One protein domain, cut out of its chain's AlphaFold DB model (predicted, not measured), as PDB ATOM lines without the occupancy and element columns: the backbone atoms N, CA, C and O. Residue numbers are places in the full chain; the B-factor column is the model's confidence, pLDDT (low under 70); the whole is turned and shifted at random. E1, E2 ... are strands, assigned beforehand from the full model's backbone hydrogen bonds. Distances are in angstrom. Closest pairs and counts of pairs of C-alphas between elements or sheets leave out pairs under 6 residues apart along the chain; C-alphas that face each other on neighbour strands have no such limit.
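What this domain is: This is residues 470 to 546 and 731 to 764 of the 946 residues of the protein "OmpA family protein" of Luteibaculum oceani (UniProt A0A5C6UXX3). Two antiparallel four-stranded sheets lie face to face as a sandwich, their strands crossed at 39 degrees; the sheets come together along E2 and E10, and the small parallel pair E1 and E4 sits at one end. One sheet runs E2 E3 E8 E7, the other E6 E5 E9 E10. The printed part has 111 residues, no named helix and ten named strands, E1 to E10 in order along the chain; its class is all strand. It is compact, with a radius of gyration of the C-alphas of 14.0 A, and spans 39 by 25 by 23 A.

Where its parts are: Find C-alpha 481 at (59.385, 52.152, 143.133); from there E2 runs to residue 490, 26.1 A, and bends by 58 degrees at residue 487. Its sheet also holds E3, residues 494 to 502, 25.2 A; E8, residues 731 to 734, 10.8 A; and E7, residues 539 to 544, 16.6 A. In the second sheet look for E6, residues 533 to 535, 6.9 A; E5, residues 521 to 527, 17.9 A; E9, residues 740 to 747, 23.3 A; and E10, residues 757 to 762, 16.5 A, ending at C-alpha 762, (36.195, 35.870, 135.662). Find E1, residues 470 to 472, 7.1 A, from C-alpha 470 at (67.615, 40.747, 138.631), and E4, residues 507 to 510, 9.8 A.

How they stand to each other: Start at the hairpin E2 and E3, antiparallel, where N 485 and O 500 are 2.8 A apart, within hydrogen-bond range. Next come E3 and E8, with N 497 and O 731 at 2.9 A, then E8 and the edge strand E7, with N 540 and O 732 at 2.7 A. This sheet is strongly twisted. The other sheet holds the hairpins E5 and E6, with N 534 and O 526 at 2.8 A, and E9 and E10, with N 743 and O 759 at 2.7 A; between E5 and E9, N 744 and O 525 are 2.8 A apart. Across the sandwich, the closest C-alphas of E2 and E10 are those of Leu 484 and Val 757, 5.9 A. E5 and E7 are only just apart, at 8.4 A. E1 and E4 are parallel, with N 471 and O 508 at 2.9 A.

The domain as a whole: Look for the C-alphas farthest apart, those of Glu 475 and Asp 530, at 40.4 A. Residues 547 to 730 are not printed, and C-alphas 546 and 731 are 18.0 A apart across this cut. Of the links printed whole, none is long. The mean pLDDT of the printed part is 74.0; 33 residues are under 70, among them 485 to 495 and 753 to 764.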
ATOM      1  N   MET A 470      68.245  41.290 137.423       84.44
ATOM      2  CA  MET A 470      67.615  40.747 138.631       84.44
ATOM      3  C   MET A 470      68.335  41.252 139.893       84.44
ATOM      4  O   MET A 470      69.549  41.448 139.850       84.44
ATOM      5  N   ARG A 471      67.598  41.441 140.993       88.44
ATOM      6  CA  ARG A 471      68.100  41.708 142.359       88.44
ATOM      7  C   ARG A 471      67.284  40.912 143.377       88.44
ATOM      8  O   ARG A 471      66.128  40.584 143.108       88.44
ATOM      9  N   HIS A 472      67.837  40.633 144.550       89.19
ATOM     10  CA  HIS A 472      67.062  40.071 145.650       89.19
ATOM     11  C   HIS A 472      66.178  41.153 146.297       89.19
ATOM     12  O   HIS A 472      66.561  42.318 146.406       89.19
ATOM     13  N   ILE A 473      64.986  40.792 146.773       87.38
ATOM     14  CA  ILE A 473      64.009  41.718 147.374       87.38
ATOM     15  C   ILE A 473      64.520  42.417 148.651       87.38
ATOM     16  O   ILE A 473      64.029  43.489 149.031       87.38
ATOM     17  N   SER A 474      65.551  41.858 149.295       86.31
ATOM     18  CA  SER A 474      66.285  42.523 150.377       86.31
ATOM     19  C   SER A 474      66.937  43.828 149.916       86.31
ATOM     20  O   SER A 474      66.901  44.803 150.662       86.31
ATOM     21  N   GLU A 475      67.467  43.857 148.689       88.31
ATOM     22  CA  GLU A 475      68.204  44.982 148.095       88.31
ATOM     23  C   GLU A 475      67.302  46.156 147.688       88.31
ATOM     24  O   GLU A 475      67.808  47.248 147.455       88.31
ATOM     25  N   ALA A 476      65.981  45.954 147.603       84.81
ATOM     26  CA  ALA A 476      65.033  47.014 147.266       84.81
ATOM     27  C   ALA A 476      65.016  48.098 148.361       84.81
ATOM     28  O   ALA A 476      64.575  47.833 149.490       84.81
ATOM     29  N   GLY A 477      65.501  49.296 148.028       78.62
ATOM     30  CA  GLY A 477      65.654  50.436 148.932       78.62
ATOM     31  C   GLY A 477      64.562  51.504 148.771       78.62
ATOM     32  O   GLY A 477      63.741  51.419 147.862       78.62
ATOM     33  N   PRO A 478      64.542  52.553 149.617       73.69
ATOM     34  CA  PRO A 478      63.437  53.524 149.661       73.69
ATOM     35  C   PRO A 478      63.191  54.328 148.374       73.69
ATOM     36  O   PRO A 478      62.113  54.885 148.180       73.69
ATOM     37  N   THR A 479      64.192  54.409 147.497       76.62
ATOM     38  CA  THR A 479      64.122  55.076 146.188       76.62
ATOM     39  C   THR A 479      63.646  54.160 145.057       76.62
ATOM     40  O   THR A 479      63.351  54.640 143.959       76.62
ATOM     41  N   ASP A 480      63.580  52.847 145.286       80.19
ATOM     42  CA  ASP A 480      63.025  51.902 144.324       80.19
ATOM     43  C   ASP A 480      61.491  51.955 144.409       80.19
ATOM     44  O   ASP A 480      60.893  51.802 145.474       80.19
ATOM     45  N   THR A 481      60.843  52.199 143.271       81.25
ATOM     46  CA  THR A 481      59.385  52.152 143.133       81.25
ATOM     47  C   THR A 481      59.032  50.804 142.528       81.25
ATOM     48  O   THR A 481      59.137  50.617 141.312       81.25
ATOM     49  N   LEU A 482      58.657  49.843 143.374       82.50
ATOM     50  CA  LEU A 482      58.329  48.503 142.897       82.50
ATOM     51  C   LEU A 482      56.936  48.471 142.276       82.50
ATOM     52  O   LEU A 482      55.935  48.871 142.873       82.50
ATOM     53  N   ARG A 483      56.881  47.924 141.071       79.12
ATOM     54  CA  ARG A 483      55.682  47.662 140.296       79.12
ATOM     55  C   ARG A 483      55.412  46.177 140.291       79.12
ATOM     56  O   ARG A 483      56.277  45.374 139.941       79.12
ATOM     57  N   LEU A 484      54.181  45.822 140.623       73.31
ATOM     58  CA  LEU A 484      53.654  44.518 140.277       73.31
ATOM     59  C   LEU A 484      53.286  44.542 138.783       73.31
ATOM     60  O   LEU A 484      52.601  45.453 138.323       73.31
ATOM     61  N   LEU A 485      53.746  43.557 138.011       68.00
ATOM     62  CA  LEU A 485      53.282  43.310 136.644       68.00
ATOM     63  C   LEU A 485      52.505  42.001 136.617       68.00
ATOM     64  O   LEU A 485      53.037  40.947 136.959       68.00
ATOM     65  N   MET A 486      51.244  42.064 136.206       63.34
ATOM     66  CA  MET A 486      50.407  40.883 136.027       63.34
ATOM     67  C   MET A 486      50.881  40.072 134.812       63.34
ATOM     68  O   MET A 486      51.069  40.623 133.729       63.34
ATOM     69  N   LYS A 487      51.042  38.759 134.989       57.91
ATOM     70  CA  LYS A 487      51.366  37.795 133.929       57.91
ATOM     71  C   LYS A 487      50.130  37.013 133.487       57.91
ATOM     72  O   LYS A 487      49.922  36.824 132.295       57.91
ATOM     73  N   THR A 488      49.324  36.540 134.439       59.41
ATOM     74  CA  THR A 488      48.044  35.862 134.179       59.41
ATOM     75  C   THR A 488      47.239  35.706 135.476       59.41
ATOM     76  O   THR A 488      47.701  36.092 136.551       59.41
ATOM     77  N   VAL A 489      46.059  35.105 135.368       59.34
ATOM     78  CA  VAL A 489      45.153  34.771 136.469       59.34
ATOM     79  C   VAL A 489      44.976  33.253 136.544       59.34
ATOM     80  O   VAL A 489      44.966  32.555 135.525       59.34
ATOM     81  N   GLU A 490      44.882  32.730 137.759       64.00
ATOM     82  CA  GLU A 490      44.574  31.331 138.049       64.00
ATOM     83  C   GLU A 490      43.103  31.266 138.481       64.00
ATOM     84  O   GLU A 490      42.684  31.986 139.386       64.00
ATOM     85  N   THR A 491      42.302  30.447 137.797       59.84
ATOM     86  CA  THR A 491      40.867  30.259 138.057       59.84
ATOM     87  C   THR A 491      40.617  28.833 138.540       59.84
ATOM     88  O   THR A 491      41.310  27.902 138.126       59.84
ATOM     89  N   GLY A 492      39.627  28.638 139.415       64.31
ATOM     90  CA  GLY A 492      39.323  27.305 139.941       64.31
ATOM     91  C   GLY A 492      38.886  27.293 141.404       64.31
ATOM     92  O   GLY A 492      38.354  28.268 141.930       64.31
ATOM     93  N   SER A 493      39.126  26.161 142.071       60.88
ATOM     94  CA  SER A 493      38.960  25.990 143.526       60.88
ATOM     95  C   SER A 493      40.060  26.678 144.352       60.88
ATOM     96  O   SER A 493      39.884  26.949 145.543       60.88
ATOM     97  N   LYS A 494      41.190  26.977 143.706       67.00
ATOM     98  CA  LYS A 494      42.143  28.013 144.096       67.00
ATOM     99  C   LYS A 494      42.078  29.085 143.015       67.00
ATOM    100  O   LYS A 494      42.278  28.757 141.848       67.00
ATOM    101  N   ALA A 495      41.785  30.317 143.403       68.38
ATOM    102  CA  ALA A 495      41.899  31.463 142.513       68.38
ATOM    103  C   ALA A 495      43.181  32.225 142.851       68.38
ATOM    104  O   ALA A 495      43.675  32.135 143.978       68.38
ATOM    105  N   GLY A 496      43.727  32.976 141.906       73.31
ATOM    106  CA  GLY A 496      44.948  33.723 142.163       73.31
ATOM    107  C   GLY A 496      45.484  34.491 140.974       73.31
ATOM    108  O   GLY A 496      44.877  34.547 139.906       73.31
ATOM    109  N   VAL A 497      46.642  35.108 141.177       72.69
ATOM    110  CA  VAL A 497      47.311  35.934 140.173       72.69
ATOM    111  C   VAL A 497      48.782  35.557 140.073       72.69
ATOM    112  O   VAL A 497      49.477  35.423 141.080       72.69
ATOM    113  N   GLN A 498      49.273  35.415 138.844       77.12
ATOM    114  CA  GLN A 498      50.704  35.348 138.582       77.12
ATOM    115  C   GLN A 498      51.213  36.763 138.356       77.12
ATOM    116  O   GLN A 498      50.761  37.451 137.438       77.12
ATOM    117  N   VAL A 499      52.154  37.197 139.187       78.75
ATOM    118  CA  VAL A 499      52.707  38.553 139.175       78.75
ATOM    119  C   VAL A 499      54.229  38.532 139.168       78.75
ATOM    120  O   VAL A 499      54.870  37.580 139.604       78.75
ATOM    121  N   GLN A 500      54.822  39.601 138.663       83.19
ATOM    122  CA  GLN A 500      56.256  39.864 138.695       83.19
ATOM    123  C   GLN A 500      56.491  41.137 139.495       83.19
ATOM    124  O   GLN A 500      55.673  42.049 139.429       83.19
ATOM    125  N   ILE A 501      57.603  41.218 140.221       84.38
ATOM    126  CA  ILE A 501      58.016  42.448 140.900       84.38
ATOM    127  C   ILE A 501      59.124  43.067 140.055       84.38
ATOM    128  O   ILE A 501      60.146  42.416 139.842       84.38
ATOM    129  N   VAL A 502      58.939  44.293 139.569       83.25
ATOM    130  CA  VAL A 502      59.972  45.036 138.827       83.25
ATOM    131  C   VAL A 502      60.079  46.477 139.316       83.25
ATOM    132  O   VAL A 502      59.069  47.056 139.694       83.25
ATOM    133  N   ASP A 503      61.259  47.092 139.290       81.50
ATOM    134  CA  ASP A 503      61.385  48.537 139.551       81.50
ATOM    135  C   ASP A 503      61.156  49.399 138.294       81.50
ATOM    136  O   ASP A 503      61.008  48.906 137.169       81.50
ATOM    137  N   GLN A 504      61.176  50.723 138.479       77.44
ATOM    138  CA  GLN A 504      61.076  51.714 137.404       77.44
ATOM    139  C   GLN A 504      62.180  51.610 136.333       77.44
ATOM    140  O   GLN A 504      62.021  52.157 135.242       77.44
ATOM    141  N   ASN A 505      63.287  50.913 136.614       78.75
ATOM    142  CA  ASN A 505      64.410  50.741 135.692       78.75
ATOM    143  C   ASN A 505      64.303  49.455 134.855       78.75
ATOM    144  O   ASN A 505      65.053  49.310 133.879       78.75
ATOM    145  N   GLY A 506      63.377  48.554 135.208       75.25
ATOM    146  CA  GLY A 506      63.207  47.237 134.599       75.25
ATOM    147  C   GLY A 506      64.052  46.140 135.255       75.25
ATOM    148  O   GLY A 506      64.408  45.170 134.587       75.25
ATOM    149  N   ILE A 507      64.426  46.281 136.528       84.38
ATOM    150  CA  ILE A 507      65.053  45.200 137.303       84.38
ATOM    151  C   ILE A 507      63.962  44.343 137.937       84.38
ATOM    152  O   ILE A 507      63.094  44.884 138.613       84.38
ATOM    153  N   TYR A 508      64.014  43.026 137.737       85.06
ATOM    154  CA  TYR A 508      63.136  42.065 138.406       85.06
ATOM    155  C   TYR A 508      63.632  41.750 139.824       85.06
ATOM    156  O   TYR A 508      64.835  41.596 140.035       85.06
ATOM    157  N   TYR A 509      62.717  41.603 140.783       86.81
ATOM    158  CA  TYR A 509      63.052  41.245 142.161       86.81
ATOM    159  C   TYR A 509      62.629  39.813 142.480       86.81
ATOM    160  O   TYR A 509      61.443  39.481 142.400       86.81
ATOM    161  N   TYR A 510      63.602  38.988 142.871       86.50
ATOM    162  CA  TYR A 510      63.424  37.612 143.354       86.50
ATOM    163  C   TYR A 510      63.555  37.548 144.890       86.50
ATOM    164  O   TYR A 510      63.988  38.511 145.524       86.50
ATOM    165  N   GLY A 511      63.172  36.434 145.505       84.94
ATOM    166  CA  GLY A 511      63.235  36.180 146.945       84.94
ATOM    167  C   GLY A 511      62.003  36.606 147.746       84.94
ATOM    168  O   GLY A 511      61.939  36.336 148.946       84.94
ATOM    169  N   ALA A 512      60.998  37.245 147.134       84.31
ATOM    170  CA  ALA A 512      59.797  37.687 147.851       84.31
ATOM    171  C   ALA A 512      58.838  36.542 148.236       84.31
ATOM    172  O   ALA A 512      57.837  36.800 148.903       84.31
ATOM    173  N   GLY A 513      59.116  35.297 147.831       80.38
ATOM    174  CA  GLY A 513      58.411  34.103 148.304       80.38
ATOM    175  C   GLY A 513      59.047  33.448 149.535       80.38
ATOM    176  O   GLY A 513      58.477  32.501 150.069       80.38
ATOM    177  N   THR A 514      60.215  33.921 149.984       78.44
ATOM    178  CA  THR A 514      60.892  33.398 151.185       78.44
ATOM    179  C   THR A 514      60.186  33.849 152.467       78.44
ATOM    180  O   THR A 514      59.571  34.915 152.503       78.44
ATOM    181  N   GLU A 515      60.278  33.057 153.541       73.88
ATOM    182  CA  GLU A 515      59.562  33.340 154.800       73.88
ATOM    183  C   GLU A 515      59.970  34.698 155.416       73.88
ATOM    184  O   GLU A 515      59.111  35.406 155.936       73.88
ATOM    185  N   ASP A 516      61.233  35.114 155.247       74.25
ATOM    186  CA  ASP A 516      61.765  36.408 155.710       74.25
ATOM    187  C   ASP A 516      61.118  37.620 155.009       74.25
ATOM    188  O   ASP A 516      60.997  38.696 155.598       74.25
ATOM    189  N   PHE A 517      60.686  37.462 153.752       74.81
ATOM    190  CA  PHE A 517      60.124  38.544 152.930       74.81
ATOM    191  C   PHE A 517      58.629  38.389 152.634       74.81
ATOM    192  O   PHE A 517      57.995  39.325 152.155       74.81
ATOM    193  N   LYS A 518      58.020  37.267 153.009       67.19
ATOM    194  CA  LYS A 518      56.578  36.986 152.927       67.19
ATOM    195  C   LYS A 518      55.697  38.085 153.532       67.19
ATOM    196  O   LYS A 518      54.645  38.400 152.980       67.19
ATOM    197  N   GLY A 519      56.150  38.712 154.621       68.75
ATOM    198  CA  GLY A 519      55.448  39.814 155.289       68.75
ATOM    199  C   GLY A 519      55.258  41.074 154.434       68.75
ATOM    200  O   GLY A 519      54.412  41.899 154.772       68.75
ATOM    201  N   ILE A 520      55.981  41.220 153.313       77.19
ATOM    202  CA  ILE A 520      55.789  42.366 152.417       77.19
ATOM    203  C   ILE A 520      54.503  42.259 151.588       77.19
ATOM    204  O   ILE A 520      54.054  43.266 151.052       77.19
ATOM    205  N   TRP A 521      53.885  41.082 151.458       79.94
ATOM    206  CA  TRP A 521      52.618  40.921 150.737       79.94
ATOM    207  C   TRP A 521      51.454  41.267 151.671       79.94
ATOM    208  O   TRP A 521      50.958  40.433 152.421       79.94
ATOM    209  N   CYS A 522      51.051  42.535 151.655       65.06
ATOM    210  CA  CYS A 522      50.288  43.147 152.747       65.06
ATOM    211  C   CYS A 522      48.807  43.389 152.459       65.06
ATOM    212  O   CYS A 522      48.076  43.838 153.338       65.06
ATOM    213  N   ASN A 523      48.360  43.249 151.214       70.69
ATOM    214  CA  ASN A 523      46.990  43.606 150.878       70.69
ATOM    215  C   ASN A 523      46.546  42.837 149.642       70.69
ATOM    216  O   ASN A 523      46.925  43.200 148.530       70.69
ATOM    217  N   LEU A 524      45.769  41.776 149.857       77.12
ATOM    218  CA  LEU A 524      44.968  41.118 148.833       77.12
ATOM    219  C   LEU A 524      43.501  41.403 149.163       77.12
ATOM    220  O   LEU A 524      42.926  40.802 150.071       77.12
ATOM    221  N   MET A 525      42.902  42.345 148.442       78.31
ATOM    222  CA  MET A 525      41.463  42.599 148.501       78.31
ATOM    223  C   MET A 525      40.815  42.098 147.221       78.31
ATOM    224  O   MET A 525      41.303  42.382 146.133       78.31
ATOM    225  N   VAL A 526      39.700  41.387 147.344       73.69
ATOM    226  CA  VAL A 526      38.918  40.888 146.213       73.69
ATOM    227  C   VAL A 526      37.500  41.430 146.323       73.69
ATOM    228  O   VAL A 526      36.768  41.126 147.268       73.69
ATOM    229  N   LYS A 527      37.098  42.246 145.348       75.00
ATOM    230  CA  LYS A 527      35.691  42.536 145.078       75.00
ATOM    231  C   LYS A 527      35.098  41.306 144.403       75.00
ATOM    232  O   LYS A 527      35.531  40.962 143.310       75.00
ATOM    233  N   GLY A 528      34.167  40.642 145.077       72.50
ATOM    234  CA  GLY A 528      33.506  39.451 144.554       72.50
ATOM    235  C   GLY A 528      32.470  39.754 143.474       72.50
ATOM    236  O   GLY A 528      32.126  40.919 143.243       72.50
ATOM    237  N   SER A 529      31.912  38.690 142.893       72.50
ATOM    238  CA  SER A 529      30.830  38.768 141.893       72.50
ATOM    239  C   SER A 529      29.576  39.468 142.437       72.50
ATOM    240  O   SER A 529      28.885  40.192 141.724       72.50
ATOM    241  N   ASP A 530      29.335  39.345 143.748       72.88
ATOM    242  CA  ASP A 530      28.282  40.038 144.498       72.88
ATOM    243  C   ASP A 530      28.580  41.525 144.775       72.88
ATOM    244  O   ASP A 530      27.898  42.167 145.577       72.88
ATOM    245  N   GLY A 531      29.634  42.069 144.163       72.88
ATOM    246  CA  GLY A 531      30.078  43.451 144.305       72.88
ATOM    247  C   GLY A 531      30.749  43.784 145.640       72.88
ATOM    248  O   GLY A 531      31.239  44.907 145.790       72.88
ATOM    249  N   LYS A 532      30.807  42.851 146.604       74.62
ATOM    250  CA  LYS A 532      31.366  43.107 147.939       74.62
ATOM    251  C   LYS A 532      32.878  42.942 147.952       74.62
ATOM    252  O   LYS A 532      33.408  41.908 147.546       74.62
ATOM    253  N   ILE A 533      33.565  43.944 148.491       77.69
ATOM    254  CA  ILE A 533      35.008  43.905 148.741       77.69
ATOM    255  C   ILE A 533      35.273  43.069 149.997       77.69
ATOM    256  O   ILE A 533      34.668  43.296 151.045       77.69
ATOM    257  N   ARG A 534      36.176  42.097 149.875       81.00
ATOM    258  CA  ARG A 534      36.647  41.213 150.945       81.00
ATOM    259  C   ARG A 534      38.164  41.312 151.029       81.00
ATOM    260  O   ARG A 534      38.831  41.260 150.001       81.00
ATOM    261  N   GLN A 535      38.711  41.412 152.232       83.06
ATOM    262  CA  GLN A 535      40.132  41.166 152.467       83.06
ATOM    263  C   GLN A 535      40.373  39.653 152.533       83.06
ATOM    264  O   GLN A 535      39.555  38.920 153.091       83.06
ATOM    265  N   ILE A 536      41.477  39.189 151.949       83.19
ATOM    266  CA  ILE A 536      41.880  37.784 151.937       83.19
ATOM    267  C   ILE A 536      43.137  37.620 152.798       83.19
ATOM    268  O   ILE A 536      44.227  38.008 152.389       83.19
ATOM    269  N   ASP A 537      42.981  37.012 153.978       76.50
ATOM    270  CA  ASP A 537      44.084  36.794 154.931       76.50
ATOM    271  C   ASP A 537      44.771  35.417 154.787       76.50
ATOM    272  O   ASP A 537      45.920  35.253 155.190       76.50
ATOM    273  N   ASP A 538      44.078  34.409 154.235       80.44
ATOM    274  CA  ASP A 538      44.597  33.044 153.996       80.44
ATOM    275  C   ASP A 538      44.846  32.844 152.495       80.44
ATOM    276  O   ASP A 538      44.040  32.254 151.771       80.44
ATOM    277  N   PHE A 539      45.969  33.390 152.035       82.56
ATOM    278  CA  PHE A 539      46.542  33.132 150.716       82.56
ATOM    279  C   PHE A 539      47.891  32.404 150.847       82.56
ATOM    280  O   PHE A 539      48.384  32.155 151.949       82.56
ATOM    281  N   SER A 540      48.470  32.013 149.719       83.06
ATOM    282  CA  SER A 540      49.754  31.334 149.587       83.06
ATOM    283  C   SER A 540      50.550  31.972 148.457       83.06
ATOM    284  O   SER A 540      49.990  32.265 147.399       83.06
ATOM    285  N   ILE A 541      51.853  32.145 148.660       84.44
ATOM    286  CA  ILE A 541      52.779  32.633 147.636       84.44
ATOM    287  C   ILE A 541      53.701  31.475 147.261       84.44
ATOM    288  O   ILE A 541      54.293  30.852 148.143       84.44
ATOM    289  N   THR A 542      53.849  31.217 145.965       82.81
ATOM    290  CA  THR A 542      54.892  30.337 145.429       82.81
ATOM    291  C   THR A 542      55.731  31.138 144.447       82.81
ATOM    292  O   THR A 542      55.220  31.638 143.444       82.81
ATOM    293  N   GLU A 543      57.019  31.270 144.741       83.44
ATOM    294  CA  GLU A 543      57.991  31.861 143.829       83.44
ATOM    295  C   GLU A 543      58.486  30.815 142.822       83.44
ATOM    296  O   GLU A 543      58.708  29.654 143.164       83.44
ATOM    297  N   TYR A 544      58.649  31.248 141.576       78.62
ATOM    298  CA  TYR A 544      59.297  30.512 140.500       78.62
ATOM    299  C   TYR A 544      60.435  31.390 139.979       78.62
ATOM    300  O   TYR A 544      60.182  32.534 139.588       78.62
ATOM    301  N   SER A 545      61.666  30.875 139.973       73.06
ATOM    302  CA  SER A 545      62.848  31.604 139.508       73.06
ATOM    303  C   SER A 545      63.603  30.852 138.407       73.06
ATOM    304  O   SER A 545      63.442  29.648 138.193       73.06
ATOM    305  N   GLU A 546      64.500  31.555 137.716       66.31
ATOM    306  CA  GLU A 546      65.447  30.943 136.776       66.31
ATOM    307  C   GLU A 546      66.332  29.852 137.395       66.31
ATOM    308  O   GLU A 546      66.747  28.937 136.674       66.31
ATOM    309  N   VAL A 731      50.324  33.984 143.424       83.19
ATOM    310  CA  VAL A 731      49.633  34.422 144.643       83.19
ATOM    311  C   VAL A 731      48.225  33.839 144.609       83.19
ATOM    312  O   VAL A 731      47.343  34.366 143.932       83.19
ATOM    313  N   ASN A 732      48.039  32.732 145.322       82.19
ATOM    314  CA  ASN A 732      46.854  31.876 145.266       82.19
ATOM    315  C   ASN A 732      46.088  31.882 146.591       82.19
ATOM    316  O   ASN A 732      46.683  31.941 147.660       82.19
ATOM    317  N   TYR A 733      44.766  31.758 146.553       83.00
ATOM    318  CA  TYR A 733      43.920  31.637 147.741       83.00
ATOM    319  C   TYR A 733      42.692  30.772 147.449       83.00
ATOM    320  O   TYR A 733      42.368  30.466 146.299       83.00
ATOM    321  N   LYS A 734      42.000  30.335 148.503       82.38
ATOM    322  CA  LYS A 734      40.775  29.541 148.361       82.38
ATOM    323  C   LYS A 734      39.560  30.453 148.271       82.38
ATOM    324  O   LYS A 734      39.347  31.292 149.142       82.38
ATOM    325  N   THR A 735      38.721  30.225 147.268       75.38
ATOM    326  CA  THR A 735      37.434  30.907 147.123       75.38
ATOM    327  C   THR A 735      36.381  29.963 146.557       75.38
ATOM    328  O   THR A 735      36.684  29.071 145.768       75.38
ATOM    329  N   ALA A 736      35.136  30.161 146.985       71.00
ATOM    330  CA  ALA A 736      33.952  29.531 146.404       71.00
ATOM    331  C   ALA A 736      33.127  30.520 145.555       71.00
ATOM    332  O   ALA A 736      32.139  30.118 144.945       71.00
ATOM    333  N   ASP A 737      33.516  31.801 145.530       71.44
ATOM    334  CA  ASP A 737      32.860  32.840 144.736       71.44
ATOM    335  C   ASP A 737      33.155  32.634 143.245       71.44
ATOM    336  O   ASP A 737      34.311  32.432 142.857       71.44
ATOM    337  N   LYS A 738      32.101  32.677 142.423       70.81
ATOM    338  CA  LYS A 738      32.146  32.416 140.982       70.81
ATOM    339  C   LYS A 738      31.676  33.637 140.200       70.81
ATOM    340  O   LYS A 738      30.582  34.125 140.452       70.81
ATOM    341  N   GLY A 739      32.455  34.051 139.206       63.91
ATOM    342  CA  GLY A 739      32.134  35.168 138.308       63.91
ATOM    343  C   GLY A 739      33.212  36.256 138.310       63.91
ATOM    344  O   GLY A 739      34.304  36.012 138.831       63.91
ATOM    345  N   SER A 740      32.922  37.433 137.744       65.94
ATOM    346  CA  SER A 740      33.854  38.574 137.740       65.94
ATOM    347  C   SER A 740      34.292  38.945 139.159       65.94
ATOM    348  O   SER A 740      33.480  39.091 140.074       65.94
ATOM    349  N   GLN A 741      35.601  39.091 139.329       65.31
ATOM    350  CA  GLN A 741      36.261  39.471 140.562       65.31
ATOM    351  C   GLN A 741      37.311  40.545 140.281       65.31
ATOM    352  O   GLN A 741      38.105  40.413 139.350       65.31
ATOM    353  N   VAL A 742      37.367  41.575 141.131       68.25
ATOM    354  CA  VAL A 742      38.400  42.622 141.055       68.25
ATOM    355  C   VAL A 742      39.372  42.487 142.218       68.25
ATOM    356  O   VAL A 742      39.021  42.740 143.370       68.25
ATOM    357  N   TYR A 743      40.600  42.109 141.902       71.25
ATOM    358  CA  TYR A 743      41.719  41.944 142.813       71.25
ATOM    359  C   TYR A 743      42.435  43.272 142.953       71.25
ATOM    360  O   TYR A 743      42.706  43.929 141.953       71.25
ATOM    361  N   LEU A 744      42.812  43.629 144.172       72.69
ATOM    362  CA  LEU A 744      43.792  44.661 144.457       72.69
ATOM    363  C   LEU A 744      44.907  44.012 145.274       72.69
ATOM    364  O   LEU A 744      44.672  43.579 146.403       72.69
ATOM    365  N   LEU A 745      46.097  43.932 144.677       76.25
ATOM    366  CA  LEU A 745      47.305  43.377 145.280       76.25
ATOM    367  C   LEU A 745      48.334  44.488 145.514       76.25
ATOM    368  O   LEU A 745      48.633  45.264 144.602       76.25
ATOM    369  N   LYS A 746      48.899  44.556 146.724       78.12
ATOM    370  CA  LYS A 746      49.957  45.515 147.077       78.12
ATOM    371  C   LYS A 746      51.087  44.879 147.898       78.12
ATOM    372  O   LYS A 746      50.845  44.011 148.736       78.12
ATOM    373  N   ILE A 747      52.304  45.387 147.691       79.06
ATOM    374  CA  ILE A 747      53.472  45.163 148.552       79.06
ATOM    375  C   ILE A 747      53.594  46.293 149.598       79.06
ATOM    376  O   ILE A 747      53.625  47.466 149.237       79.06
ATOM    377  N   CYS A 748      53.724  45.981 150.883       73.69
ATOM    378  CA  CYS A 748      54.063  46.939 151.938       73.69
ATOM    379  C   CYS A 748      55.344  46.467 152.625       73.69
ATOM    380  O   CYS A 748      55.306  45.632 153.522       73.69
ATOM    381  N   LYS A 749      56.478  47.017 152.195       72.19
ATOM    382  CA  LYS A 749      57.754  46.951 152.913       72.19
ATOM    383  C   LYS A 749      58.006  48.355 153.458       72.19
ATOM    384  O   LYS A 749      57.830  49.322 152.718       72.19
ATOM    385  N   ASP A 750      58.373  48.486 154.729       64.94
ATOM    386  CA  ASP A 750      58.595  49.808 155.323       64.94
ATOM    387  C   ASP A 750      59.699  50.574 154.579       64.94
ATOM    388  O   ASP A 750      60.717  50.010 154.175       64.94
ATOM    389  N   GLY A 751      59.456  51.865 154.342       63.06
ATOM    390  CA  GLY A 751      60.321  52.735 153.540       63.06
ATOM    391  C   GLY A 751      60.252  52.523 152.020       63.06
ATOM    392  O   GLY A 751      60.657  53.419 151.291       63.06
ATOM    393  N   LEU A 752      59.721  51.401 151.526       70.81
ATOM    394  CA  LEU A 752      59.628  51.092 150.096       70.81
ATOM    395  C   LEU A 752      58.338  51.656 149.484       70.81
ATOM    396  O   LEU A 752      57.241  51.404 149.991       70.81
ATOM    397  N   ASN A 753      58.439  52.335 148.340       67.94
ATOM    398  CA  ASN A 753      57.252  52.702 147.573       67.94
ATOM    399  C   ASN A 753      56.832  51.553 146.640       67.94
ATOM    400  O   ASN A 753      57.664  50.973 145.941       67.94
ATOM    401  N   SER A 754      55.536  51.233 146.601       67.88
ATOM    402  CA  SER A 754      55.003  50.238 145.667       67.88
ATOM    403  C   SER A 754      53.666  50.654 145.057       67.88
ATOM    404  O   SER A 754      52.765  51.166 145.741       67.88
ATOM    405  N   ASP A 755      53.544  50.371 143.763       65.38
ATOM    406  CA  ASP A 755      52.297  50.500 143.021       65.38
ATOM    407  C   ASP A 755      51.347  49.350 143.407       65.38
ATOM    408  O   ASP A 755      51.761  48.213 143.651       65.38
ATOM    409  N   SER A 756      50.046  49.640 143.473       62.59
ATOM    410  CA  SER A 756      49.018  48.606 143.663       62.59
ATOM    411  C   SER A 756      48.578  48.087 142.301       62.59
ATOM    412  O   SER A 756      48.206  48.884 141.440       62.59
ATOM    413  N   VAL A 757      48.578  46.770 142.105       62.22
ATOM    414  CA  VAL A 757      47.995  46.162 140.906       62.22
ATOM    415  C   VAL A 757      46.521  45.902 141.145       62.22
ATOM    416  O   VAL A 757      46.155  45.251 142.122       62.22
ATOM    417  N   VAL A 758      45.693  46.394 140.225       55.91
ATOM    418  CA  VAL A 758      44.274  46.060 140.150       55.91
ATOM    419  C   VAL A 758      44.058  45.139 138.951       55.91
ATOM    420  O   VAL A 758      44.533  45.440 137.856       55.91
ATOM    421  N   VAL A 759      43.378  44.011 139.156       55.53
ATOM    422  CA  VAL A 759      43.077  43.010 138.118       55.53
ATOM    423  C   VAL A 759      41.599  42.683 138.157       55.53
ATOM    424  O   VAL A 759      41.107  42.294 139.207       55.53
ATOM    425  N   GLU A 760      40.902  42.773 137.031       53.16
ATOM    426  CA  GLU A 760      39.549  42.231 136.887       53.16
ATOM    427  C   GLU A 760      39.609  40.911 136.108       53.16
ATOM    428  O   GLU A 760      40.238  40.857 135.048       53.16
ATOM    429  N   PHE A 761      39.010  39.837 136.638       52.09
ATOM    430  CA  PHE A 761      38.917  38.553 135.938       52.09
ATOM    431  C   PHE A 761      37.735  37.680 136.362       52.09
ATOM    432  O   PHE A 761      37.229  37.771 137.475       52.09
ATOM    433  N   GLU A 762      37.336  36.767 135.474       53.88
ATOM    434  CA  GLU A 762      36.195  35.870 135.662       53.88
ATOM    435  C   GLU A 762      36.605  34.569 136.383       53.88
ATOM    436  O   GLU A 762      37.075  33.613 135.761       53.88
ATOM    437  N   ASN A 763      36.430  34.491 137.706       60.56
ATOM    438  CA  ASN A 763      36.765  33.293 138.482       60.56
ATOM    439  C   ASN A 763      35.655  32.230 138.421       60.56
ATOM    440  O   ASN A 763      35.005  31.937 139.421       60.56
ATOM    441  N   ASN A 764      35.394  31.643 137.256       56.06
ATOM    442  CA  ASN A 764      34.438  30.540 137.147       56.06
ATOM    443  C   ASN A 764      35.189  29.195 137.040       56.06
ATOM    444  O   ASN A 764      35.884  28.989 136.046       56.06
TER     445      ASN A 764